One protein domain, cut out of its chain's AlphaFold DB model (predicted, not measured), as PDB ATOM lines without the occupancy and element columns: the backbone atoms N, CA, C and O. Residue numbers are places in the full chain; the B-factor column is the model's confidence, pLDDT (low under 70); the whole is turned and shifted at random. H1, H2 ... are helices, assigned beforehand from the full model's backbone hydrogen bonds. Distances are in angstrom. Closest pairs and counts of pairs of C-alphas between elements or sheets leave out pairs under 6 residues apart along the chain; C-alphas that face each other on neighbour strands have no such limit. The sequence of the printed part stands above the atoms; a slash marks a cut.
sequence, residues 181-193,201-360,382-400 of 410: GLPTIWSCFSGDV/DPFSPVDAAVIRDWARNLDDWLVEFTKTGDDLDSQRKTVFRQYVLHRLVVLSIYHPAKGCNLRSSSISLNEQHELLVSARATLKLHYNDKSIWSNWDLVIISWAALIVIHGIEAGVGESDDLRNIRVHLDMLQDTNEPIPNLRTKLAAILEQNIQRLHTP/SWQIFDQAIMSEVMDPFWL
ATOM      1  N   GLY A 181     202.240  94.719 154.713       83.94
ATOM      2  CA  GLY A 181     202.121  94.182 156.074       83.94
ATOM      3  C   GLY A 181     202.854  94.995 157.150       83.94
ATOM      4  O   GLY A 181     203.106  94.475 158.234       83.94
ATOM      5  N   LEU A 182     203.204  96.256 156.871       87.19
ATOM      6  CA  LEU A 182     203.759  97.163 157.878       87.19
ATOM      7  C   LEU A 182     202.691  97.515 158.934       87.19
ATOM      8  O   LEU A 182     201.501  97.584 158.605       87.19
ATOM      9  N   PRO A 183     203.085  97.754 160.199       86.56
ATOM     10  CA  PRO A 183     202.152  98.167 161.237       86.56
ATOM     11  C   PRO A 183     201.522  99.517 160.891       86.56
ATOM     12  O   PRO A 183     202.181 100.429 160.398       86.56
ATOM     13  N   THR A 184     200.235  99.647 161.189       88.94
ATOM     14  CA  THR A 184     199.463 100.861 160.909       88.94
ATOM     15  C   THR A 184     199.409 101.754 162.143       88.94
ATOM     16  O   THR A 184     199.459 101.256 163.273       88.94
ATOM     17  N   ILE A 185     199.233 103.066 161.967       91.12
ATOM     18  CA  ILE A 185     198.996 103.975 163.100       91.12
ATOM     19  C   ILE A 185     197.750 103.529 163.879       91.12
ATOM     20  O   ILE A 185     197.779 103.453 165.109       91.12
ATOM     21  N   TRP A 186     196.679 103.146 163.172       91.06
ATOM     22  CA  TRP A 186     195.430 102.714 163.799       91.06
ATOM     23  C   TRP A 186     195.579 101.470 164.684       91.06
ATOM     24  O   TRP A 186     194.902 101.361 165.709       91.06
ATOM     25  N   SER A 187     196.503 100.561 164.357       86.94
ATOM     26  CA  SER A 187     196.756  99.357 165.161       86.94
ATOM     27  C   SER A 187     197.156  99.678 166.606       86.94
ATOM     28  O   SER A 187     196.961  98.850 167.497       86.94
ATOM     29  N   CYS A 188     197.733 100.861 166.867       85.19
ATOM     30  CA  CYS A 188     198.095 101.316 168.217       85.19
ATOM     31  C   CYS A 188     196.866 101.588 169.086       85.19
ATOM     32  O   CYS A 188     196.969 101.574 170.311       85.19
ATOM     33  N   PHE A 189     195.710 101.799 168.454       88.56
ATOM     34  CA  PHE A 189     194.463 102.136 169.121       88.56
ATOM     35  C   PHE A 189     193.409 101.037 169.023       88.56
ATOM     36  O   PHE A 189     192.536 100.960 169.883       88.56
ATOM     37  N   SER A 190     193.441 100.182 167.998       81.56
ATOM     38  CA  SER A 190     192.416  99.145 167.829       81.56
ATOM     39  C   SER A 190     192.514  98.006 168.844       81.56
ATOM     40  O   SER A 190     191.512  97.341 169.078       81.56
ATOM     41  N   GLY A 191     193.670  97.819 169.491       65.88
ATOM     42  CA  GLY A 191     193.901  96.696 170.406       65.88
ATOM     43  C   GLY A 191     194.066  95.354 169.686       65.88
ATOM     44  O   GLY A 191     194.309  94.344 170.344       65.88
ATOM     45  N   ASP A 192     193.987  95.344 168.350       57.28
ATOM     46  CA  ASP A 192     194.248  94.165 167.535       57.28
ATOM     47  C   ASP A 192     195.747  93.868 167.573       57.28
ATOM     48  O   ASP A 192     196.556  94.426 166.829       57.28
ATOM     49  N   VAL A 193     196.121  92.964 168.475       49.22
ATOM     50  CA  VAL A 193     197.408  92.267 168.462       49.22
ATOM     51  C   VAL A 193     197.338  91.181 167.393       49.22
ATOM     52  O   VAL A 193     197.468  89.993 167.663       49.22
ATOM     53  N   ASP A 201     207.856  92.685 153.713       76.94
ATOM     54  CA  ASP A 201     208.833  92.639 152.629       76.94
ATOM     55  C   ASP A 201     210.139  93.325 153.067       76.94
ATOM     56  O   ASP A 201     210.091  94.383 153.707       76.94
ATOM     57  N   PRO A 202     211.318  92.766 152.727       84.38
ATOM     58  CA  PRO A 202     212.587  93.375 153.090       84.38
ATOM     59  C   PRO A 202     212.704  94.798 152.541       84.38
ATOM     60  O   PRO A 202     212.434  95.044 151.364       84.38
ATOM     61  N   PHE A 203     213.179  95.724 153.375       88.62
ATOM     62  CA  PHE A 203     213.422  97.104 152.966       88.62
ATOM     63  C   PHE A 203     214.455  97.179 151.841       88.62
ATOM     64  O   PHE A 203     215.623  96.820 152.017       88.62
ATOM     65  N   SER A 204     214.034  97.667 150.681       91.00
ATOM     66  CA  SER A 204     214.866  97.766 149.487       91.00
ATOM     67  C   SER A 204     215.482  99.165 149.317       91.00
ATOM     68  O   SER A 204     214.987 100.154 149.865       91.00
ATOM     69  N   PRO A 205     216.536  99.305 148.490       91.75
ATOM     70  CA  PRO A 205     217.066 100.618 148.117       91.75
ATOM     71  C   PRO A 205     216.033 101.525 147.430       91.75
ATOM     72  O   PRO A 205     216.115 102.744 147.562       91.75
ATOM     73  N   VAL A 206     215.061 100.941 146.718       93.25
ATOM     74  CA  VAL A 206     213.957 101.686 146.091       93.25
ATOM     75  C   VAL A 206     213.052 102.276 147.166       93.25
ATOM     76  O   VAL A 206     212.734 103.458 147.101       93.25
ATOM     77  N   ASP A 207     212.718 101.503 148.199       92.94
ATOM     78  CA  ASP A 207     211.917 101.985 149.332       92.94
ATOM     79  C   ASP A 207     212.609 103.156 150.031       92.94
ATOM     80  O   ASP A 207     211.989 104.182 150.314       92.94
ATOM     81  N   ALA A 208     213.923 103.035 150.229       91.44
ATOM     82  CA  ALA A 208     214.747 104.091 150.799       91.44
ATOM     83  C   ALA A 208     214.793 105.355 149.923       91.44
ATOM     84  O   ALA A 208     214.908 106.455 150.457       91.44
ATOM     85  N   ALA A 209     214.740 105.220 148.596       93.44
ATOM     86  CA  ALA A 209     214.688 106.359 147.684       93.44
ATOM     87  C   ALA A 209     213.312 107.038 147.718       93.44
ATOM     88  O   ALA A 209     213.246 108.251 147.896       93.44
ATOM     89  N   VAL A 210     212.231 106.256 147.625       94.94
ATOM     90  CA  VAL A 210     210.848 106.760 147.611       94.94
ATOM     91  C   VAL A 210     210.518 107.508 148.900       94.94
ATOM     92  O   VAL A 210     210.012 108.625 148.848       94.94
ATOM     93  N   ILE A 211     210.836 106.941 150.067       95.12
ATOM     94  CA  ILE A 211     210.474 107.570 151.344       95.12
ATOM     95  C   ILE A 211     211.305 108.817 151.662       95.12
ATOM     96  O   ILE A 211     210.791 109.762 152.254       95.12
ATOM     97  N   ARG A 212     212.572 108.857 151.225       94.56
ATOM     98  CA  ARG A 212     213.408 110.062 151.329       94.56
ATOM     99  C   ARG A 212     212.944 111.158 150.383       94.56
ATOM    100  O   ARG A 212     213.000 112.325 150.750       94.56
ATOM    101  N   ASP A 213     212.508 110.797 149.179       95.38
ATOM    102  CA  ASP A 213     211.940 111.763 148.242       95.38
ATOM    103  C   ASP A 213     210.638 112.351 148.790       95.38
ATOM    104  O   ASP A 213     210.454 113.561 148.786       95.38
ATOM    105  N   TRP A 214     209.777 111.515 149.377       95.88
ATOM    106  CA  TRP A 214     208.565 111.974 150.053       95.88
ATOM    107  C   TRP A 214     208.866 112.938 151.210       95.88
ATOM    108  O   TRP A 214     208.283 114.021 151.262       95.88
ATOM    109  N   ALA A 215     209.805 112.590 152.095       95.50
ATOM    110  CA  ALA A 215     210.223 113.462 153.192       95.50
ATOM    111  C   ALA A 215     210.771 114.809 152.686       95.50
ATOM    112  O   ALA A 215     210.328 115.864 153.138       95.50
ATOM    113  N   ARG A 216     211.649 114.781 151.674       94.56
ATOM    114  CA  ARG A 216     212.187 115.993 151.042       94.56
ATOM    115  C   ARG A 216     211.093 116.851 150.412       94.56
ATOM    116  O   ARG A 216     211.093 118.059 150.602       94.56
ATOM    117  N   ASN A 217     210.148 116.245 149.697       94.75
ATOM    118  CA  ASN A 217     209.066 116.991 149.061       94.75
ATOM    119  C   ASN A 217     208.182 117.708 150.103       94.75
ATOM    120  O   ASN A 217     207.716 118.815 149.834       94.75
ATOM    121  N   LEU A 218     207.976 117.123 151.294       94.44
ATOM    122  CA  LEU A 218     207.277 117.786 152.405       94.44
ATOM    123  C   LEU A 218     208.065 118.984 152.957       94.44
ATOM    124  O   LEU A 218     207.469 120.030 153.221       94.44
ATOM    125  N   ASP A 219     209.380 118.842 153.115       93.00
ATOM    126  CA  ASP A 219     210.272 119.927 153.541       93.00
ATOM    127  C   ASP A 219     210.273 121.079 152.528       93.00
ATOM    128  O   ASP A 219     210.017 122.232 152.884       93.00
ATOM    129  N   ASP A 220     210.464 120.760 151.248       91.62
ATOM    130  CA  ASP A 220     210.444 121.729 150.151       91.62
ATOM    131  C   ASP A 220     209.088 122.437 150.051       91.62
ATOM    132  O   ASP A 220     209.026 123.645 149.813       91.62
ATOM    133  N   TRP A 221     207.991 121.706 150.272       90.88
ATOM    134  CA  TRP A 221     206.641 122.262 150.302       90.88
ATOM    135  C   TRP A 221     206.472 123.315 151.403       90.88
ATOM    136  O   TRP A 221     205.984 124.413 151.122       90.88
ATOM    137  N   LEU A 222     206.917 123.025 152.630       89.19
ATOM    138  CA  LEU A 222     206.845 123.984 153.733       89.19
ATOM    139  C   LEU A 222     207.726 125.212 153.469       89.19
ATOM    140  O   LEU A 222     207.274 126.342 153.659       89.19
ATOM    141  N   VAL A 223     208.959 125.006 152.996       87.81
ATOM    142  CA  VAL A 223     209.909 126.087 152.677       87.81
ATOM    143  C   VAL A 223     209.382 126.996 151.569       87.81
ATOM    144  O   VAL A 223     209.574 128.211 151.600       87.81
ATOM    145  N   GLU A 224     208.742 126.434 150.550       85.50
ATOM    146  CA  GLU A 224     208.137 127.234 149.492       85.50
ATOM    147  C   GLU A 224     206.947 128.036 150.021       85.50
ATOM    148  O   GLU A 224     206.859 129.233 149.747       85.50
ATOM    149  N   PHE A 225     206.085 127.413 150.835       82.69
ATOM    150  CA  PHE A 225     204.943 128.088 151.447       82.69
ATOM    151  C   PHE A 225     205.376 129.287 152.306       82.69
ATOM    152  O   PHE A 225     204.815 130.380 152.173       82.69
ATOM    153  N   THR A 226     206.410 129.127 153.141       80.56
ATOM    154  CA  THR A 226     206.935 130.221 153.976       80.56
ATOM    155  C   THR A 226     207.550 131.350 153.145       80.56
ATOM    156  O   THR A 226     207.417 132.514 153.519       80.56
ATOM    157  N   LYS A 227     208.155 131.044 151.989       79.62
ATOM    158  CA  LYS A 227     208.700 132.046 151.053       79.62
ATOM    159  C   LYS A 227     207.627 132.811 150.281       79.62
ATOM    160  O   LYS A 227     207.853 133.971 149.944       79.62
ATOM    161  N   THR A 228     206.492 132.185 149.967       71.06
ATOM    162  CA  THR A 228     205.436 132.817 149.157       71.06
ATOM    163  C   THR A 228     204.660 133.924 149.870       71.06
ATOM    164  O   THR A 228     204.021 134.721 149.192       71.06
ATOM    165  N   GLY A 229     204.754 134.036 151.201       54.25
ATOM    166  CA  GLY A 229     204.227 135.189 151.941       54.25
ATOM    167  C   GLY A 229     202.698 135.332 151.948       54.25
ATOM    168  O   GLY A 229     202.210 136.432 152.189       54.25
ATOM    169  N   ASP A 230     201.930 134.263 151.693       55.00
ATOM    170  CA  ASP A 230     200.465 134.305 151.818       55.00
ATOM    171  C   ASP A 230     200.078 134.461 153.309       55.00
ATOM    172  O   ASP A 230     200.107 133.528 154.113       55.00
ATOM    173  N   ASP A 231     199.786 135.708 153.684       51.06
ATOM    174  CA  ASP A 231     199.895 136.281 155.036       51.06
ATOM    175  C   ASP A 231     198.640 136.137 155.925       51.06
ATOM    176  O   ASP A 231     198.367 136.960 156.800       51.06
ATOM    177  N   LEU A 232     197.841 135.082 155.743       61.50
ATOM    178  CA  LEU A 232     196.761 134.785 156.690       61.50
ATOM    179  C   LEU A 232     197.279 133.852 157.792       61.50
ATOM    180  O   LEU A 232     197.454 132.654 157.567       61.50
ATOM    181  N   ASP A 233     197.456 134.381 159.009       62.94
ATOM    182  CA  ASP A 233     197.901 133.631 160.204       62.94
ATOM    183  C   ASP A 233     197.144 132.300 160.409       62.94
ATOM    184  O   ASP A 233     197.715 131.294 160.839       62.94
ATOM    185  N   SER A 234     195.857 132.254 160.044       64.31
ATOM    186  CA  SER A 234     195.020 131.050 160.123       64.31
ATOM    187  C   SER A 234     195.401 129.956 159.114       64.31
ATOM    188  O   SER A 234     195.356 128.764 159.444       64.31
ATOM    189  N   GLN A 235     195.805 130.335 157.899       71.31
ATOM    190  CA  GLN A 235     196.304 129.403 156.887       71.31
ATOM    191  C   GLN A 235     197.696 128.912 157.258       71.31
ATOM    192  O   GLN A 235     197.953 127.713 157.184       71.31
ATOM    193  N   ARG A 236     198.550 129.810 157.762       76.62
ATOM    194  CA  ARG A 236     199.895 129.476 158.235       76.62
ATOM    195  C   ARG A 236     199.852 128.378 159.295       76.62
ATOM    196  O   ARG A 236     200.462 127.329 159.104       76.62
ATOM    197  N   LYS A 237     199.062 128.555 160.362       77.69
ATOM    198  CA  LYS A 237     198.920 127.535 161.416       77.69
ATOM    199  C   LYS A 237     198.427 126.190 160.870       77.69
ATOM    200  O   LYS A 237     198.928 125.144 161.274       77.69
ATOM    201  N   THR A 238     197.480 126.217 159.932       80.06
ATOM    202  CA  THR A 238     196.948 125.002 159.298       80.06
ATOM    203  C   THR A 238     198.009 124.284 158.468       80.06
ATOM    204  O   THR A 238     198.139 123.073 158.592       80.06
ATOM    205  N   VAL A 239     198.804 125.003 157.671       83.62
ATOM    206  CA  VAL A 239     199.877 124.412 156.856       83.62
ATOM    207  C   VAL A 239     200.972 123.807 157.728       83.62
ATOM    208  O   VAL A 239     201.335 122.655 157.513       83.62
ATOM    209  N   PHE A 240     201.432 124.522 158.762       85.12
ATOM    210  CA  PHE A 240     202.387 123.966 159.725       85.12
ATOM    211  C   PHE A 240     201.838 122.710 160.404       85.12
ATOM    212  O   PHE A 240     202.566 121.728 160.547       85.12
ATOM    213  N   ARG A 241     200.547 122.707 160.774       86.94
ATOM    214  CA  ARG A 241     199.894 121.527 161.355       86.94
ATOM    215  C   ARG A 241     199.912 120.365 160.376       86.94
ATOM    216  O   ARG A 241     200.378 119.289 160.727       86.94
ATOM    217  N   GLN A 242     199.479 120.590 159.142       88.88
ATOM    218  CA  GLN A 242     199.478 119.539 158.135       88.88
ATOM    219  C   GLN A 242     200.893 119.024 157.845       88.88
ATOM    220  O   GLN A 242     201.069 117.816 157.739       88.88
ATOM    221  N   TYR A 243     201.915 119.882 157.820       91.62
ATOM    222  CA  TYR A 243     203.306 119.444 157.691       91.62
ATOM    223  C   TYR A 243     203.725 118.494 158.826       91.62
ATOM    224  O   TYR A 243     204.182 117.384 158.548       91.62
ATOM    225  N   VAL A 244     203.541 118.874 160.099       91.56
ATOM    226  CA  VAL A 244     204.007 118.037 161.226       91.56
ATOM    227  C   VAL A 244     203.239 116.721 161.341       91.56
ATOM    228  O   VAL A 244     203.841 115.689 161.644       91.56
ATOM    229  N   LEU A 245     201.933 116.727 161.049       94.19
ATOM    230  CA  LEU A 245     201.114 115.515 161.081       94.19
ATOM    231  C   LEU A 245     201.514 114.548 159.958       94.19
ATOM    232  O   LEU A 245     201.708 113.358 160.204       94.19
ATOM    233  N   HIS A 246     201.727 115.048 158.741       95.12
ATOM    234  CA  HIS A 246     202.161 114.215 157.620       95.12
ATOM    235  C   HIS A 246     203.603 113.724 157.764       95.12
ATOM    236  O   HIS A 246     203.900 112.581 157.419       95.12
ATOM    237  N   ARG A 247     204.491 114.528 158.354       94.38
ATOM    238  CA  ARG A 247     205.835 114.088 158.744       94.38
ATOM    239  C   ARG A 247     205.777 112.872 159.670       94.38
ATOM    240  O   ARG A 247     206.492 111.895 159.454       94.38
ATOM    241  N   LEU A 248     204.894 112.908 160.669       95.00
ATOM    242  CA  LEU A 248     204.643 111.768 161.544       95.00
ATOM    243  C   LEU A 248     204.136 110.545 160.766       95.00
ATOM    244  O   LEU A 248     204.637 109.448 161.003       95.00
ATOM    245  N   VAL A 249     203.238 110.712 159.789       95.81
ATOM    246  CA  VAL A 249     202.820 109.603 158.911       95.81
ATOM    247  C   VAL A 249     204.013 108.986 158.173       95.81
ATOM    248  O   VAL A 249     204.173 107.767 158.205       95.81
ATOM    249  N   VAL A 250     204.894 109.791 157.572       95.75
ATOM    250  CA  VAL A 250     206.082 109.278 156.862       95.75
ATOM    251  C   VAL A 250     206.989 108.489 157.807       95.75
ATOM    252  O   VAL A 250     207.398 107.372 157.488       95.75
ATOM    253  N   LEU A 251     207.257 109.021 159.002       93.31
ATOM    254  CA  LEU A 251     208.077 108.336 160.005       93.31
ATOM    255  C   LEU A 251     207.415 107.055 160.533       93.31
ATOM    256  O   LEU A 251     208.113 106.074 160.799       93.31
ATOM    257  N   SER A 252     206.080 107.025 160.624       92.00
ATOM    258  CA  SER A 252     205.321 105.829 161.009       92.00
ATOM    259  C   SER A 252     205.505 104.666 160.032       92.00
ATOM    260  O   SER A 252     205.352 103.516 160.426       92.00
ATOM    261  N   ILE A 253     205.869 104.961 158.782       93.31
ATOM    262  CA  ILE A 253     206.142 103.972 157.736       93.31
ATOM    263  C   ILE A 253     207.640 103.657 157.694       93.31
ATOM    264  O   ILE A 253     208.024 102.489 157.672       93.31
ATOM    265  N   TYR A 254     208.493 104.687 157.720       91.75
ATOM    266  CA  TYR A 254     209.944 104.551 157.564       91.75
ATOM    267  C   TYR A 254     210.576 103.637 158.610       91.75
ATOM    268  O   TYR A 254     211.329 102.728 158.257       91.75
ATOM    269  N   HIS A 255     210.261 103.858 159.887       87.31
ATOM    270  CA  HIS A 255     210.875 103.096 160.968       87.31
ATOM    271  C   HIS A 255     210.471 101.613 160.911       87.31
ATOM    272  O   HIS A 255     211.367 100.768 160.820       87.31
ATOM    273  N   PRO A 256     209.175 101.243 160.870       86.44
ATOM    274  CA  PRO A 256     208.797  99.842 160.726       86.44
ATOM    275  C   PRO A 256     209.302  99.177 159.457       86.44
ATOM    276  O   PRO A 256     209.682  98.009 159.512       86.44
ATOM    277  N   ALA A 257     209.361  99.899 158.334       87.06
ATOM    278  CA  ALA A 257     209.889  99.346 157.093       87.06
ATOM    279  C   ALA A 257     211.345  98.883 157.253       87.06
ATOM    280  O   ALA A 257     211.722  97.871 156.678       87.06
ATOM    281  N   LYS A 258     212.140  99.546 158.103       83.50
ATOM    282  CA  LYS A 258     213.518  99.150 158.441       83.50
ATOM    283  C   LYS A 258     213.626  98.098 159.550       83.50
ATOM    284  O   LYS A 258     214.734  97.752 159.950       83.50
ATOM    285  N   GLY A 259     212.500  97.577 160.033       76.81
ATOM    286  CA  GLY A 259     212.443  96.592 161.113       76.81
ATOM    287  C   GLY A 259     212.403  97.201 162.517       76.81
ATOM    288  O   GLY A 259     212.474  96.462 163.500       76.81
ATOM    289  N   CYS A 260     212.269  98.525 162.646       77.38
ATOM    290  CA  CYS A 260     212.117  99.173 163.944       77.38
ATOM    291  C   CYS A 260     210.707  98.916 164.483       77.38
ATOM    292  O   CYS A 260     209.710  99.343 163.899       77.38
ATOM    293  N   ASN A 261     210.604  98.272 165.641       74.31
ATOM    294  CA  ASN A 261     209.325  98.153 166.324       74.31
ATOM    295  C   ASN A 261     209.079  99.410 167.173       74.31
ATOM    296  O   ASN A 261     209.691  99.612 168.218       74.31
ATOM    297  N   LEU A 262     208.139 100.241 166.718       68.94
ATOM    298  CA  LEU A 262     207.716 101.493 167.361       68.94
ATOM    299  C   LEU A 262     207.125 101.321 168.771       68.94
ATOM    300  O   LEU A 262     206.903 102.308 169.469       68.94
ATOM    301  N   ARG A 263     206.844 100.080 169.183       65.19
ATOM    302  CA  ARG A 263     206.308  99.725 170.503       65.19
ATOM    303  C   ARG A 263     207.343  99.089 171.431       65.19
ATOM    304  O   ARG A 263     207.005  98.789 172.570       65.19
ATOM    305  N   SER A 264     208.567  98.833 170.966       61.25
ATOM    306  CA  SER A 264     209.632  98.263 171.795       61.25
ATOM    307  C   SER A 264     210.780  99.242 171.990       61.25
ATOM    308  O   SER A 264     211.104 100.055 171.128       61.25
ATOM    309  N   SER A 265     211.479  99.101 173.113       53.59
ATOM    310  CA  SER A 265     212.682  99.865 173.461       53.59
ATOM    311  C   SER A 265     213.920  99.493 172.620       53.59
ATOM    312  O   SER A 265     215.044  99.706 173.061       53.59
ATOM    313  N   SER A 266     213.739  98.862 171.455       50.81
ATOM    314  CA  SER A 266     214.813  98.322 170.606       50.81
ATOM    315  C   SER A 266     215.167  99.221 169.417       50.81
ATOM    316  O   SER A 266     215.917  98.799 168.541       50.81
ATOM    317  N   ILE A 267     214.603 100.428 169.353       62.91
ATOM    318  CA  ILE A 267     214.939 101.434 168.343       62.91
ATOM    319  C   ILE A 267     216.317 102.024 168.656       62.91
ATOM    320  O   ILE A 267     216.644 102.261 169.819       62.91
ATOM    321  N   SER A 268     217.141 102.251 167.629       62.97
ATOM    322  CA  SER A 268     218.431 102.913 167.836       62.97
ATOM    323  C   SER A 268     218.231 104.356 168.322       62.97
ATOM    324  O   SER A 268     217.285 105.031 167.923       62.97
ATOM    325  N   LEU A 269     219.143 104.864 169.159       65.00
ATOM    326  CA  LEU A 269     219.073 106.229 169.712       65.00
ATOM    327  C   LEU A 269     218.817 107.310 168.643       65.00
ATOM    328  O   LEU A 269     218.053 108.244 168.878       65.00
ATOM    329  N   ASN A 270     219.421 107.164 167.458       65.38
ATOM    330  CA  ASN A 270     219.297 108.129 166.363       65.38
ATOM    331  C   ASN A 270     217.901 108.095 165.723       65.38
ATOM    332  O   ASN A 270     217.322 109.143 165.450       65.38
ATOM    333  N   GLU A 271     217.351 106.898 165.507       67.00
ATOM    334  CA  GLU A 271     216.004 106.709 164.954       67.00
ATOM    335  C   GLU A 271     214.931 107.195 165.929       67.00
ATOM    336  O   GLU A 271     213.962 107.837 165.529       67.00
ATOM    337  N   GLN A 272     215.134 106.947 167.224       74.69
ATOM    338  CA  GLN A 272     214.235 107.427 168.265       74.69
ATOM    339  C   GLN A 272     214.234 108.959 168.339       74.69
ATOM    340  O   GLN A 272     213.200 109.560 168.624       74.69
ATOM    341  N   HIS A 273     215.373 109.599 168.061       82.25
ATOM    342  CA  HIS A 273     215.507 111.048 168.140       82.25
ATOM    343  C   HIS A 273     214.631 111.785 167.117       82.25
ATOM    344  O   HIS A 273     213.844 112.643 167.512       82.25
ATOM    345  N   GLU A 274     214.708 111.447 165.824       86.06
ATOM    346  CA  GLU A 274     213.916 112.128 164.780       86.06
ATOM    347  C   GLU A 274     212.405 111.965 165.013       86.06
ATOM    348  O   GLU A 274     211.636 112.928 164.888       86.06
ATOM    349  N   LEU A 275     211.986 110.766 165.426       89.00
ATOM    350  CA  LEU A 275     210.600 110.471 165.773       89.00
ATOM    351  C   LEU A 275     210.131 111.272 166.999       89.00
ATOM    352  O   LEU A 275     209.064 111.886 166.953       89.00
ATOM    353  N   LEU A 276     210.929 111.322 168.072       89.56
ATOM    354  CA  LEU A 276     210.598 112.081 169.284       89.56
ATOM    355  C   LEU A 276     210.530 113.585 169.029       89.56
ATOM    356  O   LEU A 276     209.599 114.234 169.502       89.56
ATOM    357  N   VAL A 277     211.473 114.145 168.268       89.25
ATOM    358  CA  VAL A 277     211.468 115.575 167.919       89.25
ATOM    359  C   VAL A 277     210.200 115.925 167.132       89.25
ATOM    360  O   VAL A 277     209.527 116.904 167.453       89.25
ATOM    361  N   SER A 278     209.815 115.084 166.170       91.38
ATOM    362  CA  SER A 278     208.589 115.268 165.374       91.38
ATOM    363  C   SER A 278     207.316 115.140 166.223       91.38
ATOM    364  O   SER A 278     206.370 115.920 166.074       91.38
ATOM    365  N   ALA A 279     207.297 114.194 167.164       93.50
ATOM    366  CA  ALA A 279     206.180 114.005 168.084       93.50
ATOM    367  C   ALA A 279     206.030 115.189 169.057       93.50
ATOM    368  O   ALA A 279     204.927 115.705 169.248       93.50
ATOM    369  N   ARG A 280     207.140 115.695 169.609       92.38
ATOM    370  CA  ARG A 280     207.154 116.893 170.464       92.38
ATOM    371  C   ARG A 280     206.677 118.135 169.721       92.38
ATOM    372  O   ARG A 280     205.872 118.881 170.273       92.38
ATOM    373  N   ALA A 281     207.131 118.338 168.484       90.12
ATOM    374  CA  ALA A 281     206.674 119.441 167.639       90.12
ATOM    375  C   ALA A 281     205.155 119.402 167.437       90.12
ATOM    376  O   ALA A 281     204.474 120.410 167.624       90.12
ATOM    377  N   THR A 282     204.616 118.214 167.157       92.12
ATOM    378  CA  THR A 282     203.173 117.998 166.997       92.12
ATOM    379  C   THR A 282     202.396 118.386 168.257       92.12
ATOM    380  O   THR A 282     201.435 119.152 168.178       92.12
ATOM    381  N   LEU A 283     202.835 117.931 169.437       92.25
ATOM    382  CA  LEU A 283     202.178 118.270 170.705       92.25
ATOM    383  C   LEU A 283     202.297 119.763 171.057       92.25
ATOM    384  O   LEU A 283     201.348 120.345 171.584       92.25
ATOM    385  N   LYS A 284     203.436 120.399 170.755       87.94
ATOM    386  CA  LYS A 284     203.646 121.839 170.981       87.94
ATOM    387  C   LYS A 284     202.773 122.696 170.066       87.94
ATOM    388  O   LYS A 284     202.159 123.647 170.539       87.94
ATOM    389  N   LEU A 285     202.679 122.360 168.779       80.75
ATOM    390  CA  LEU A 285     201.867 123.104 167.812       80.75
ATOM    391  C   LEU A 285     200.364 122.976 168.099       80.75
ATOM    392  O   LEU A 285     199.595 123.920 167.897       80.75
ATOM    393  N   HIS A 286     199.960 121.814 168.609       79.31
ATOM    394  CA  HIS A 286     198.595 121.537 169.036       79.31
ATOM    395  C   HIS A 286     198.159 122.366 170.256       79.31
ATOM    396  O   HIS A 286     196.961 122.587 170.441       79.31
ATOM    397  N   TYR A 287     199.096 122.864 171.069       76.88
ATOM    398  CA  TYR A 287     198.792 123.618 172.283       76.88
ATOM    399  C   TYR A 287     197.802 124.769 171.988       76.88
ATOM    400  O   TYR A 287     198.122 125.738 171.295       76.88
ATOM    401  N   ASN A 288     196.566 124.644 172.489       66.62
ATOM    402  CA  ASN A 288     195.440 125.563 172.255       66.62
ATOM    403  C   ASN A 288     194.967 125.724 170.791       66.62
ATOM    404  O   ASN A 288     194.365 126.745 170.436       66.62
ATOM    405  N   ASP A 289     195.196 124.749 169.910       77.38
ATOM    406  CA  ASP A 289     194.659 124.778 168.548       77.38
ATOM    407  C   ASP A 289     193.189 124.339 168.471       77.38
ATOM    408  O   ASP A 289     192.864 123.166 168.310       77.38
ATOM    409  N   LYS A 290     192.284 125.323 168.517       75.75
ATOM    410  CA  LYS A 290     190.829 125.123 168.394       75.75
ATOM    411  C   LYS A 290     190.357 124.764 166.976       75.75
ATOM    412  O   LYS A 290     189.163 124.551 166.785       75.75
ATOM    413  N   SER A 291     191.245 124.762 165.977       77.62
ATOM    414  CA  SER A 291     190.876 124.449 164.588       77.62
ATOM    415  C   SER A 291     190.891 122.952 164.263       77.62
ATOM    416  O   SER A 291     190.377 122.564 163.215       77.62
ATOM    417  N   ILE A 292     191.422 122.120 165.165       81.38
ATOM    418  CA  ILE A 292     191.439 120.661 165.022       81.38
ATOM    419  C   ILE A 292     190.017 120.124 165.086       81.38
ATOM    420  O   ILE A 292     189.282 120.364 166.048       81.38
ATOM    421  N   TRP A 293     189.621 119.414 164.032       78.94
ATOM    422  CA  TRP A 293     188.223 119.042 163.836       78.94
ATOM    423  C   TRP A 293     188.016 117.643 163.249       78.94
ATOM    424  O   TRP A 293     187.002 117.020 163.580       78.94
ATOM    425  N   SER A 294     188.941 117.149 162.416       87.25
ATOM    426  CA  SER A 294     188.869 115.801 161.838       87.25
ATOM    427  C   SER A 294     189.301 114.736 162.842       87.25
ATOM    428  O   SER A 294     190.060 114.993 163.782       87.25
ATOM    429  N   ASN A 295     188.809 113.516 162.642       91.75
ATOM    430  CA  ASN A 295     189.268 112.371 163.419       91.75
ATOM    431  C   ASN A 295     190.723 112.023 163.110       91.75
ATOM    432  O   ASN A 295     191.449 111.628 164.021       91.75
ATOM    433  N   TRP A 296     191.153 112.196 161.858       93.81
ATOM    434  CA  TRP A 296     192.536 111.971 161.459       93.81
ATOM    435  C   TRP A 296     193.520 112.798 162.296       93.81
ATOM    436  O   TRP A 296     194.397 112.214 162.934       93.81
ATOM    437  N   ASP A 297     193.304 114.117 162.413       92.94
ATOM    438  CA  ASP A 297     194.142 115.006 163.234       92.94
ATOM    439  C   ASP A 297     194.263 114.466 164.676       92.94
ATOM    440  O   ASP A 297     195.359 114.367 165.230       92.94
ATOM    441  N   LEU A 298     193.135 114.071 165.284       93.56
ATOM    442  CA  LEU A 298     193.099 113.548 166.656       93.56
ATOM    443  C   LEU A 298     193.911 112.255 166.800       93.56
ATOM    444  O   LEU A 298     194.661 112.118 167.766       93.56
ATOM    445  N   VAL A 299     193.795 111.330 165.844       95.38
ATOM    446  CA  VAL A 299     194.532 110.058 165.863       95.38
ATOM    447  C   VAL A 299     196.037 110.291 165.736       95.38
ATOM    448  O   VAL A 299     196.800 109.708 166.507       95.38
ATOM    449  N   ILE A 300     196.478 111.158 164.818       96.06
ATOM    450  CA  ILE A 300     197.909 111.439 164.630       96.06
ATOM    451  C   ILE A 300     198.501 112.142 165.861       96.06
ATOM    452  O   ILE A 300     199.577 111.759 166.326       96.06
ATOM    453  N   ILE A 301     197.796 113.115 166.454       95.88
ATOM    454  CA  ILE A 301     198.266 113.807 167.667       95.88
ATOM    455  C   ILE A 301     198.289 112.854 168.875       95.88
ATOM    456  O   ILE A 301     199.251 112.855 169.645       95.88
ATOM    457  N   SER A 302     197.285 111.984 169.023       96.00
ATOM    458  CA  SER A 302     197.295 110.937 170.053       96.00
ATOM    459  C   SER A 302     198.446 109.951 169.853       96.00
ATOM    460  O   SER A 302     199.052 109.491 170.820       96.00
ATOM    461  N   TRP A 303     198.799 109.640 168.605       95.56
ATOM    462  CA  TRP A 303     199.949 108.791 168.310       95.56
ATOM    463  C   TRP A 303     201.269 109.484 168.669       95.56
ATOM    464  O   TRP A 303     202.128 108.865 169.296       95.56
ATOM    465  N   ALA A 304     201.394 110.787 168.399       95.56
ATOM    466  CA  ALA A 304     202.512 111.603 168.875       95.56
ATOM    467  C   ALA A 304     202.651 111.549 170.407       95.56
ATOM    468  O   ALA A 304     203.752 111.355 170.924       95.56
ATOM    469  N   ALA A 305     201.538 111.653 171.142       95.69
ATOM    470  CA  ALA A 305     201.540 111.524 172.598       95.69
ATOM    471  C   ALA A 305     202.063 110.154 173.061       95.69
ATOM    472  O   ALA A 305     202.890 110.107 173.970       95.69
ATOM    473  N   LEU A 306     201.662 109.054 172.411       93.75
ATOM    474  CA  LEU A 306     202.187 107.716 172.719       93.75
ATOM    475  C   LEU A 306     203.698 107.605 172.482       93.75
ATOM    476  O   LEU A 306     204.402 107.052 173.323       93.75
ATOM    477  N   ILE A 307     204.211 108.162 171.380       91.94
ATOM    478  CA  ILE A 307     205.657 108.188 171.105       91.94
ATOM    479  C   ILE A 307     206.402 108.899 172.240       91.94
ATOM    480  O   ILE A 307     207.408 108.388 172.732       91.94
ATOM    481  N   VAL A 308     205.910 110.063 172.673       93.00
ATOM    482  CA  VAL A 308     206.543 110.829 173.755       93.00
ATOM    483  C   VAL A 308     206.453 110.084 175.090       93.00
ATOM    484  O   VAL A 308     207.443 110.051 175.818       93.00
ATOM    485  N   ILE A 309     205.332 109.417 175.393       91.75
ATOM    486  CA  ILE A 309     205.204 108.557 176.582       91.75
ATOM    487  C   ILE A 309     206.273 107.454 176.571       91.75
ATOM    488  O   ILE A 309     207.004 107.316 177.551       91.75
ATOM    489  N   HIS A 310     206.445 106.739 175.456       87.06
ATOM    490  CA  HIS A 310     207.501 105.725 175.336       87.06
ATOM    491  C   HIS A 310     208.914 106.331 175.434       87.06
ATOM    492  O   HIS A 310     209.828 105.707 175.971       87.06
ATOM    493  N   GLY A 311     209.117 107.564 174.955       86.12
ATOM    494  CA  GLY A 311     210.366 108.306 175.148       86.12
ATOM    495  C   GLY A 311     210.670 108.595 176.620       86.12
ATOM    496  O   GLY A 311     211.813 108.457 177.056       86.12
ATOM    497  N   ILE A 312     209.648 108.940 177.410       88.44
ATOM    498  CA  ILE A 312     209.778 109.119 178.861       88.44
ATOM    499  C   ILE A 312     210.128 107.785 179.533       88.44
ATOM    500  O   ILE A 312     211.057 107.756 180.340       88.44
ATOM    501  N   GLU A 313     209.455 106.685 179.172       84.50
ATOM    502  CA  GLU A 313     209.772 105.332 179.678       84.50
ATOM    503  C   GLU A 313     211.223 104.934 179.401       84.50
ATOM    504  O   GLU A 313     211.883 104.337 180.249       84.50
ATOM    505  N   ALA A 314     211.739 105.309 178.230       80.88
ATOM    506  CA  ALA A 314     213.114 105.052 177.817       80.88
ATOM    507  C   ALA A 314     214.154 106.002 178.455       80.88
ATOM    508  O   ALA A 314     215.348 105.863 178.188       80.88
ATOM    509  N   GLY A 315     213.734 106.962 179.286       81.38
ATOM    510  CA  GLY A 315     214.627 107.889 179.991       81.38
ATOM    511  C   GLY A 315     215.085 109.107 179.180       81.38
ATOM    512  O   GLY A 315     215.977 109.823 179.628       81.38
ATOM    513  N   VAL A 316     214.478 109.376 178.019       84.69
ATOM    514  CA  VAL A 316     214.807 110.519 177.139       84.69
ATOM    515  C   VAL A 316     213.733 111.617 177.155       84.69
ATOM    516  O   VAL A 316     213.611 112.397 176.209       84.69
ATOM    517  N   GLY A 317     212.930 111.671 178.221       84.38
ATOM    518  CA  GLY A 317     211.877 112.672 178.416       84.38
ATOM    519  C   GLY A 317     212.405 114.096 178.644       84.38
ATOM    520  O   GLY A 317     213.455 114.295 179.252       84.38
ATOM    521  N   GLU A 318     211.645 115.089 178.185       89.19
ATOM    522  CA  GLU A 318     211.854 116.520 178.435       89.19
ATOM    523  C   GLU A 318     210.872 117.053 179.494       89.19
ATOM    524  O   GLU A 318     209.805 116.488 179.742       89.19
ATOM    525  N   SER A 319     211.221 118.180 180.119       87.38
ATOM    526  CA  SER A 319     210.470 118.788 181.228       87.38
ATOM    527  C   SER A 319     209.023 119.164 180.879       87.38
ATOM    528  O   SER A 319     208.140 119.078 181.732       87.38
ATOM    529  N   ASP A 320     208.767 119.539 179.626       90.19
ATOM    530  CA  ASP A 320     207.446 119.953 179.146       90.19
ATOM    531  C   ASP A 320     206.593 118.799 178.583       90.19
ATOM    532  O   ASP A 320     205.399 118.994 178.336       90.19
ATOM    533  N   ASP A 321     207.160 117.601 178.397       92.38
ATOM    534  CA  ASP A 321     206.502 116.494 177.686       92.38
ATOM    535  C   ASP A 321     205.172 116.096 178.344       92.38
ATOM    536  O   ASP A 321     204.119 116.110 177.702       92.38
ATOM    537  N   LEU A 322     205.186 115.824 179.655       93.19
ATOM    538  CA  LEU A 322     203.980 115.443 180.402       93.19
ATOM    539  C   LEU A 322     202.917 116.546 180.411       93.19
ATOM    540  O   LEU A 322     201.725 116.242 180.427       93.19
ATOM    541  N   ARG A 323     203.326 117.822 180.403       92.88
ATOM    542  CA  ARG A 323     202.386 118.949 180.341       92.88
ATOM    543  C   ARG A 323     201.657 118.953 179.002       92.88
ATOM    544  O   ARG A 323     200.435 119.059 178.986       92.88
ATOM    545  N   ASN A 324     202.387 118.815 177.898       92.62
ATOM    546  CA  ASN A 324     201.797 118.840 176.561       92.62
ATOM    547  C   ASN A 324     200.898 117.616 176.311       92.62
ATOM    548  O   ASN A 324     199.820 117.762 175.739       92.62
ATOM    549  N   ILE A 325     201.290 116.433 176.806       94.94
ATOM    550  CA  ILE A 325     200.452 115.223 176.759       94.94
ATOM    551  C   ILE A 325     199.138 115.437 177.523       94.94
ATOM    552  O   ILE A 325     198.071 115.118 177.004       94.94
ATOM    553  N   ARG A 326     199.197 116.003 178.739       93.88
ATOM    554  CA  ARG A 326     197.998 116.270 179.553       93.88
ATOM    555  C   ARG A 326     197.046 117.253 178.881       93.88
ATOM    556  O   ARG A 326     195.855 116.996 178.871       93.88
ATOM    557  N   VAL A 327     197.558 118.303 178.239       92.94
ATOM    558  CA  VAL A 327     196.716 119.241 177.475       92.94
ATOM    559  C   VAL A 327     195.954 118.538 176.352       92.94
ATOM    560  O   VAL A 327     194.769 118.802 176.157       92.94
ATOM    561  N   HIS A 328     196.607 117.627 175.624       94.06
ATOM    562  CA  HIS A 328     195.923 116.839 174.601       94.06
ATOM    563  C   HIS A 328     194.865 115.908 175.211       94.06
ATOM    564  O   HIS A 328     193.754 115.823 174.692       94.06
ATOM    565  N   LEU A 329     195.190 115.247 176.327       95.00
ATOM    566  CA  LEU A 329     194.261 114.375 177.044       95.00
ATOM    567  C   LEU A 329     193.018 115.135 177.527       95.00
ATOM    568  O   LEU A 329     191.905 114.694 177.251       95.00
ATOM    569  N   ASP A 330     193.201 116.292 178.161       93.12
ATOM    570  CA  ASP A 330     192.108 117.151 178.628       93.12
ATOM    571  C   ASP A 330     191.196 117.554 177.457       93.12
ATOM    572  O   ASP A 330     189.977 117.540 177.575       93.12
ATOM    573  N   MET A 331     191.773 117.842 176.286       91.94
ATOM    574  CA  MET A 331     191.027 118.201 175.075       91.94
ATOM    575  C   MET A 331     190.283 117.016 174.435       91.94
ATOM    576  O   MET A 331     189.220 117.209 173.844       91.94
ATOM    577  N   LEU A 332     190.787 115.784 174.567       92.75
ATOM    578  CA  LEU A 332     190.030 114.581 174.198       92.75
ATOM    579  C   LEU A 332     188.863 114.331 175.166       92.75
ATOM    580  O   LEU A 332     187.802 113.877 174.737       92.75
ATOM    581  N   GLN A 333     189.063 114.611 176.455       92.50
ATOM    582  CA  GLN A 333     188.062 114.430 177.509       92.50
ATOM    583  C   GLN A 333     186.994 115.526 177.518       92.50
ATOM    584  O   GLN A 333     185.853 115.250 177.887       92.50
ATOM    585  N   ASP A 334     187.334 116.734 177.065       89.75
ATOM    586  CA  ASP A 334     186.403 117.841 176.838       89.75
ATOM    587  C   ASP A 334     185.551 117.578 175.586       89.75
ATOM    588  O   ASP A 334     185.705 118.163 174.506       89.75
ATOM    589  N   THR A 335     184.666 116.592 175.707       88.94
ATOM    590  CA  THR A 335     183.793 116.146 174.634       88.94
ATOM    591  C   THR A 335     182.407 115.819 175.166       88.94
ATOM    592  O   THR A 335     182.247 115.127 176.166       88.94
ATOM    593  N   ASN A 336     181.388 116.286 174.448       88.44
ATOM    594  CA  ASN A 336     179.998 115.902 174.697       88.44
ATOM    595  C   ASN A 336     179.591 114.671 173.877       88.44
ATOM    596  O   ASN A 336     178.441 114.247 173.943       88.44
ATOM    597  N   GLU A 337     180.508 114.120 173.077       87.69
ATOM    598  CA  GLU A 337     180.217 113.011 172.179       87.69
ATOM    599  C   GLU A 337     179.648 111.800 172.932       87.69
ATOM    600  O   GLU A 337     180.229 111.355 173.927       87.69
ATOM    601  N   PRO A 338     178.538 111.217 172.451       84.06
ATOM    602  CA  PRO A 338     177.956 110.035 173.069       84.06
ATOM    603  C   PRO A 338     178.941 108.861 173.010       84.06
ATOM    604  O   PRO A 338     179.627 108.652 172.014       84.06
ATOM    605  N   ILE A 339     179.018 108.080 174.088       83.12
ATOM    606  CA  ILE A 339     179.860 106.878 174.159       83.12
ATOM    607  C   ILE A 339     179.133 105.711 173.458       83.12
ATOM    608  O   ILE A 339     177.925 105.557 173.663       83.12
ATOM    609  N   PRO A 340     179.831 104.848 172.690       84.56
ATOM    610  CA  PRO A 340     181.269 104.872 172.406       84.56
ATOM    611  C   PRO A 340     181.644 105.905 171.334       84.56
ATOM    612  O   PRO A 340     180.982 106.006 170.307       84.56
ATOM    613  N   ASN A 341     182.750 106.623 171.551       87.94
ATOM    614  CA  ASN A 341     183.321 107.549 170.572       87.94
ATOM    615  C   ASN A 341     184.851 107.428 170.497       87.94
ATOM    616  O   ASN A 341     185.503 106.873 171.390       87.94
ATOM    617  N   LEU A 342     185.417 107.967 169.415       91.38
ATOM    618  CA  LEU A 342     186.850 107.925 169.142       91.38
ATOM    619  C   LEU A 342     187.663 108.622 170.239       91.38
ATOM    620  O   LEU A 342     188.665 108.077 170.691       91.38
ATOM    621  N   ARG A 343     187.237 109.804 170.692       92.75
ATOM    622  CA  ARG A 343     187.993 110.607 171.661       92.75
ATOM    623  C   ARG A 343     188.167 109.897 172.995       92.75
ATOM    624  O   ARG A 343     189.284 109.818 173.493       92.75
ATOM    625  N   THR A 344     187.098 109.311 173.533       92.50
ATOM    626  CA  THR A 344     187.148 108.518 174.768       92.50
ATOM    627  C   THR A 344     188.061 107.303 174.606       92.50
ATOM    628  O   THR A 344     188.812 106.979 175.523       92.50
ATOM    629  N   LYS A 345     188.055 106.655 173.433       93.38
ATOM    630  CA  LYS A 345     188.962 105.539 173.134       93.38
ATOM    631  C   LYS A 345     190.430 105.978 173.130       93.38
ATOM    632  O   LYS A 345     191.256 105.323 173.758       93.38
ATOM    633  N   LEU A 346     190.751 107.085 172.456       95.19
ATOM    634  CA  LEU A 346     192.105 107.647 172.429       95.19
ATOM    635  C   LEU A 346     192.557 108.063 173.839       95.19
ATOM    636  O   LEU A 346     193.638 107.669 174.276       95.19
ATOM    637  N   ALA A 347     191.700 108.772 174.580       95.69
ATOM    638  CA  ALA A 347     191.966 109.216 175.946       95.69
ATOM    639  C   ALA A 347     192.266 108.041 176.886       95.69
ATOM    640  O   ALA A 347     193.289 108.054 177.565       95.69
ATOM    641  N   ALA A 348     191.438 106.991 176.866       94.69
ATOM    642  CA  ALA A 348     191.630 105.814 177.713       94.69
ATOM    643  C   ALA A 348     192.979 105.121 177.459       94.69
ATOM    644  O   ALA A 348     193.645 104.676 178.395       94.69
ATOM    645  N   ILE A 349     193.414 105.051 176.197       94.12
ATOM    646  CA  ILE A 349     194.704 104.456 175.827       94.12
ATOM    647  C   ILE A 349     195.867 105.330 176.308       94.12
ATOM    648  O   ILE A 349     196.848 104.803 176.836       94.12
ATOM    649  N   LEU A 350     195.769 106.654 176.173       95.38
ATOM    650  CA  LEU A 350     196.785 107.570 176.696       95.38
ATOM    651  C   LEU A 350     196.878 107.495 178.222       95.38
ATOM    652  O   LEU A 350     197.974 107.332 178.752       95.38
ATOM    653  N   GLU A 351     195.747 107.534 178.928       95.44
ATOM    654  CA  GLU A 351     195.699 107.401 180.388       95.44
ATOM    655  C   GLU A 351     196.322 106.097 180.866       95.44
ATOM    656  O   GLU A 351     197.132 106.106 181.793       95.44
ATOM    657  N   GLN A 352     195.994 104.981 180.209       93.50
ATOM    658  CA  GLN A 352     196.561 103.685 180.550       93.50
ATOM    659  C   GLN A 352     198.093 103.695 180.440       93.50
ATOM    660  O   GLN A 352     198.770 103.162 181.318       93.50
ATOM    661  N   ASN A 353     198.655 104.301 179.390       91.88
ATOM    662  CA  ASN A 353     200.109 104.367 179.218       91.88
ATOM    663  C   ASN A 353     200.763 105.375 180.180       91.88
ATOM    664  O   ASN A 353     201.818 105.086 180.733       91.88
ATOM    665  N   ILE A 354     200.108 106.495 180.499       92.81
ATOM    666  CA  ILE A 354     200.590 107.424 181.536       92.81
ATOM    667  C   ILE A 354     200.616 106.743 182.914       92.81
ATOM    668  O   ILE A 354     201.558 106.930 183.679       92.81
ATOM    669  N   GLN A 355     199.617 105.923 183.250       90.50
ATOM    670  CA  GLN A 355     199.598 105.175 184.514       90.50
ATOM    671  C   GLN A 355     200.739 104.146 184.600       90.50
ATOM    672  O   GLN A 355     201.291 103.930 185.684       90.50
ATOM    673  N   ARG A 356     201.140 103.548 183.470       86.62
ATOM    674  CA  ARG A 356     202.294 102.633 183.410       86.62
ATOM    675  C   ARG A 356     203.607 103.332 183.765       86.62
ATOM    676  O   ARG A 356     204.378 102.740 184.511       86.62
ATOM    677  N   LEU A 357     203.796 104.602 183.381       83.75
ATOM    678  CA  LEU A 357     204.958 105.415 183.796       83.75
ATOM    679  C   LEU A 357     205.143 105.461 185.319       83.75
ATOM    680  O   LEU A 357     206.264 105.511 185.821       83.75
ATOM    681  N   HIS A 358     204.035 105.489 186.059       73.38
ATOM    682  CA  HIS A 358     204.028 105.624 187.514       73.38
ATOM    683  C   HIS A 358     204.148 104.288 188.255       73.38
ATOM    684  O   HIS A 358     204.321 104.280 189.475       73.38
ATOM    685  N   THR A 359     204.068 103.162 187.543       65.62
ATOM    686  CA  THR A 359     204.163 101.831 188.140       65.62
ATOM    687  C   THR A 359     205.604 101.334 187.998       65.62
ATOM    688  O   THR A 359     206.026 101.039 186.880       65.62
ATOM    689  N   PRO A 360     206.399 101.235 189.081       55.25
ATOM    690  CA  PRO A 360     207.767 100.743 188.978       55.25
ATOM    691  C   PRO A 360     207.751  99.295 188.478       55.25
ATOM    692  O   PRO A 360     207.279  98.389 189.166       55.25
ATOM    693  N   SER A 382     223.140 109.690 158.485       62.53
ATOM    694  CA  SER A 382     222.689 108.918 157.310       62.53
ATOM    695  C   SER A 382     221.264 108.343 157.428       62.53
ATOM    696  O   SER A 382     220.664 107.928 156.428       62.53
ATOM    697  N   TRP A 383     220.720 108.326 158.649       69.62
ATOM    698  CA  TRP A 383     219.408 107.785 158.999       69.62
ATOM    699  C   TRP A 383     218.274 108.797 158.891       69.62
ATOM    700  O   TRP A 383     217.136 108.366 158.707       69.62
ATOM    701  N   GLN A 384     218.589 110.090 158.981       81.12
ATOM    702  CA  GLN A 384     217.602 111.159 158.937       81.12
ATOM    703  C   GLN A 384     217.094 111.354 157.519       81.12
ATOM    704  O   GLN A 384     217.869 111.326 156.558       81.12
ATOM    705  N   ILE A 385     215.783 111.522 157.395       89.25
ATOM    706  CA  ILE A 385     215.145 111.706 156.088       89.25
ATOM    707  C   ILE A 385     214.581 113.110 155.911       89.25
ATOM    708  O   ILE A 385     214.356 113.512 154.774       89.25
ATOM    709  N   PHE A 386     214.420 113.855 157.004       90.50
ATOM    710  CA  PHE A 386     213.989 115.241 156.974       90.50
ATOM    711  C   PHE A 386     215.070 116.220 157.461       90.50
ATOM    712  O   PHE A 386     215.949 115.868 158.251       90.50
ATOM    713  N   ASP A 387     214.941 117.482 157.058       85.94
ATOM    714  CA  ASP A 387     215.837 118.572 157.437       85.94
ATOM    715  C   ASP A 387     215.645 119.013 158.907       85.94
ATOM    716  O   ASP A 387     214.543 119.330 159.369       85.94
ATOM    717  N   GLN A 388     216.748 119.059 159.660       79.25
ATOM    718  CA  GLN A 388     216.764 119.527 161.049       79.25
ATOM    719  C   GLN A 388     216.622 121.045 161.190       79.25
ATOM    720  O   GLN A 388     216.130 121.514 162.223       79.25
ATOM    721  N   ALA A 389     217.071 121.823 160.204       81.25
ATOM    722  CA  ALA A 389     216.964 123.278 160.244       81.25
ATOM    723  C   ALA A 389     215.488 123.690 160.247       81.25
ATOM    724  O   ALA A 389     215.060 124.460 161.106       81.25
ATOM    725  N   ILE A 390     214.696 123.053 159.381       80.38
ATOM    726  CA  ILE A 390     213.240 123.218 159.331       80.38
ATOM    727  C   ILE A 390     212.607 122.803 160.660       80.38
ATOM    728  O   ILE A 390     211.735 123.498 161.168       80.38
ATOM    729  N   MET A 391     213.066 121.716 161.285       75.19
ATOM    730  CA  MET A 391     212.544 121.318 162.599       75.19
ATOM    731  C   MET A 391     212.882 122.298 163.713       75.19
ATOM    732  O   MET A 391     212.076 122.480 164.618       75.19
ATOM    733  N   SER A 392     214.051 122.931 163.661       74.19
ATOM    734  CA  SER A 392     214.419 123.967 164.627       74.19
ATOM    735  C   SER A 392     213.511 125.182 164.484       74.19
ATOM    736  O   SER A 392     213.061 125.721 165.492       74.19
ATOM    737  N   GLU A 393     213.175 125.545 163.242       72.38
ATOM    738  CA  GLU A 393     212.140 126.532 162.961       72.38
ATOM    739  C   GLU A 393     210.813 126.057 163.551       72.38
ATOM    740  O   GLU A 393     210.357 126.696 164.482       72.38
ATOM    741  N   VAL A 394     210.270 124.903 163.141       70.31
ATOM    742  CA  VAL A 394     209.003 124.290 163.619       70.31
ATOM    743  C   VAL A 394     208.970 123.988 165.131       70.31
ATOM    744  O   VAL A 394     207.918 123.652 165.680       70.31
ATOM    745  N   MET A 395     210.074 124.184 165.858       69.19
ATOM    746  CA  MET A 395     210.136 124.139 167.327       69.19
ATOM    747  C   MET A 395     210.257 125.517 168.020       69.19
ATOM    748  O   MET A 395     209.975 125.599 169.219       69.19
ATOM    749  N   ASP A 396     210.592 126.598 167.301       67.25
ATOM    750  CA  ASP A 396     210.560 127.992 167.776       67.25
ATOM    751  C   ASP A 396     209.152 128.620 167.689       67.25
ATOM    752  O   ASP A 396     208.635 128.762 166.593       67.25
ATOM    753  N   PRO A 397     208.538 129.116 168.780       56.75
ATOM    754  CA  PRO A 397     207.184 129.695 168.817       56.75
ATOM    755  C   PRO A 397     206.903 130.924 167.920       56.75
ATOM    756  O   PRO A 397     205.957 131.665 168.182       56.75
ATOM    757  N   PHE A 398     207.647 131.188 166.848       56.09
ATOM    758  CA  PHE A 398     207.349 132.260 165.905       56.09
ATOM    759  C   PHE A 398     205.955 132.165 165.266       56.09
ATOM    760  O   PHE A 398     205.382 133.209 164.987       56.09
ATOM    761  N   TRP A 399     205.346 130.980 165.120       55.41
ATOM    762  CA  TRP A 399     203.927 130.861 164.713       55.41
ATOM    763  C   TRP A 399     202.923 131.264 165.803       55.41
ATOM    764  O   TRP A 399     201.738 131.405 165.512       55.41
ATOM    765  N   LEU A 400     203.355 131.408 167.060       50.34
ATOM    766  CA  LEU A 400     202.553 131.977 168.151       50.34
ATOM    767  C   LEU A 400     202.740 133.494 168.267       50.34
ATOM    768  O   LEU A 400     201.970 134.143 168.976       50.34
TER     769      LEU A 400
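AT A GLANCE: This is residues 181 to 193, 201 to 360 and 382 to 400 of the 410 residues of an uncharacterized protein of Pochonia chlamydosporia 123 (UniProt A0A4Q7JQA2). H4 and H5 cross in the core; the long hairpin of H2 and H3 packs on them through H3, and on the other side H6 and H7 join H5 in an up-and-down bundle, each helix running against the one before. Short H8 packs on H4. The 192 printed residues have nine named helices, H1 to H9 in chain order, and no named strand: all helix, compact, with a radius of gyration of the C-alphas of 16.7 A and spans of 44 by 42 by 31 A.

HOW THE PARTS SIT: H3, residues 233 to 257, forms hairpins with H2, residues 205 to 228 (C-alphas 243 and 218 closest, 6.8 A), and H4, residues 269 to 286 (244 and 282, 5.8 A). H4 touches H5, residues 295 to 313, at a steep tilt of 49 degrees; C-alphas 279 and 304 are closest, 4.5 A. H6, residues 321 to 333, touches H5 (325 and 305, 5.7 A) and H7, residues 342 to 357 (332 and 343, 5.1 A). H8, residues 388 to 395, touches H4 (395 and 281, 5.8 A). H1, residues 187 to 190, only just touches H7, with 3 pairs of C-alphas within 8 A (189 and 346 closest, 6.8 A). H9, residues 397 to 400, is near H3 (399 and 237, 6.9 A). Every O i to N i+4 pair is within hydrogen-bond range in H2, H5, H6, H7 and H8, against 20 of 21 in H3 and 12 of 14 in H4.

IN THESE COORDINATES: H3 measures 36.5 A, H2 34.3 A and H5 27.1 A. C-alpha 233 is at (197.901, 133.631, 160.204), C-alpha 400 at (202.553, 131.977, 168.151).

THE WHOLE: Residues 194 to 200 and 361 to 381 are cut out, with C-alpha gaps of 19.5 A and 35.9 A. The link H3 to H4 is long. Thirty residues are under pLDDT 70, among them 262 to 271 and 395 to 400.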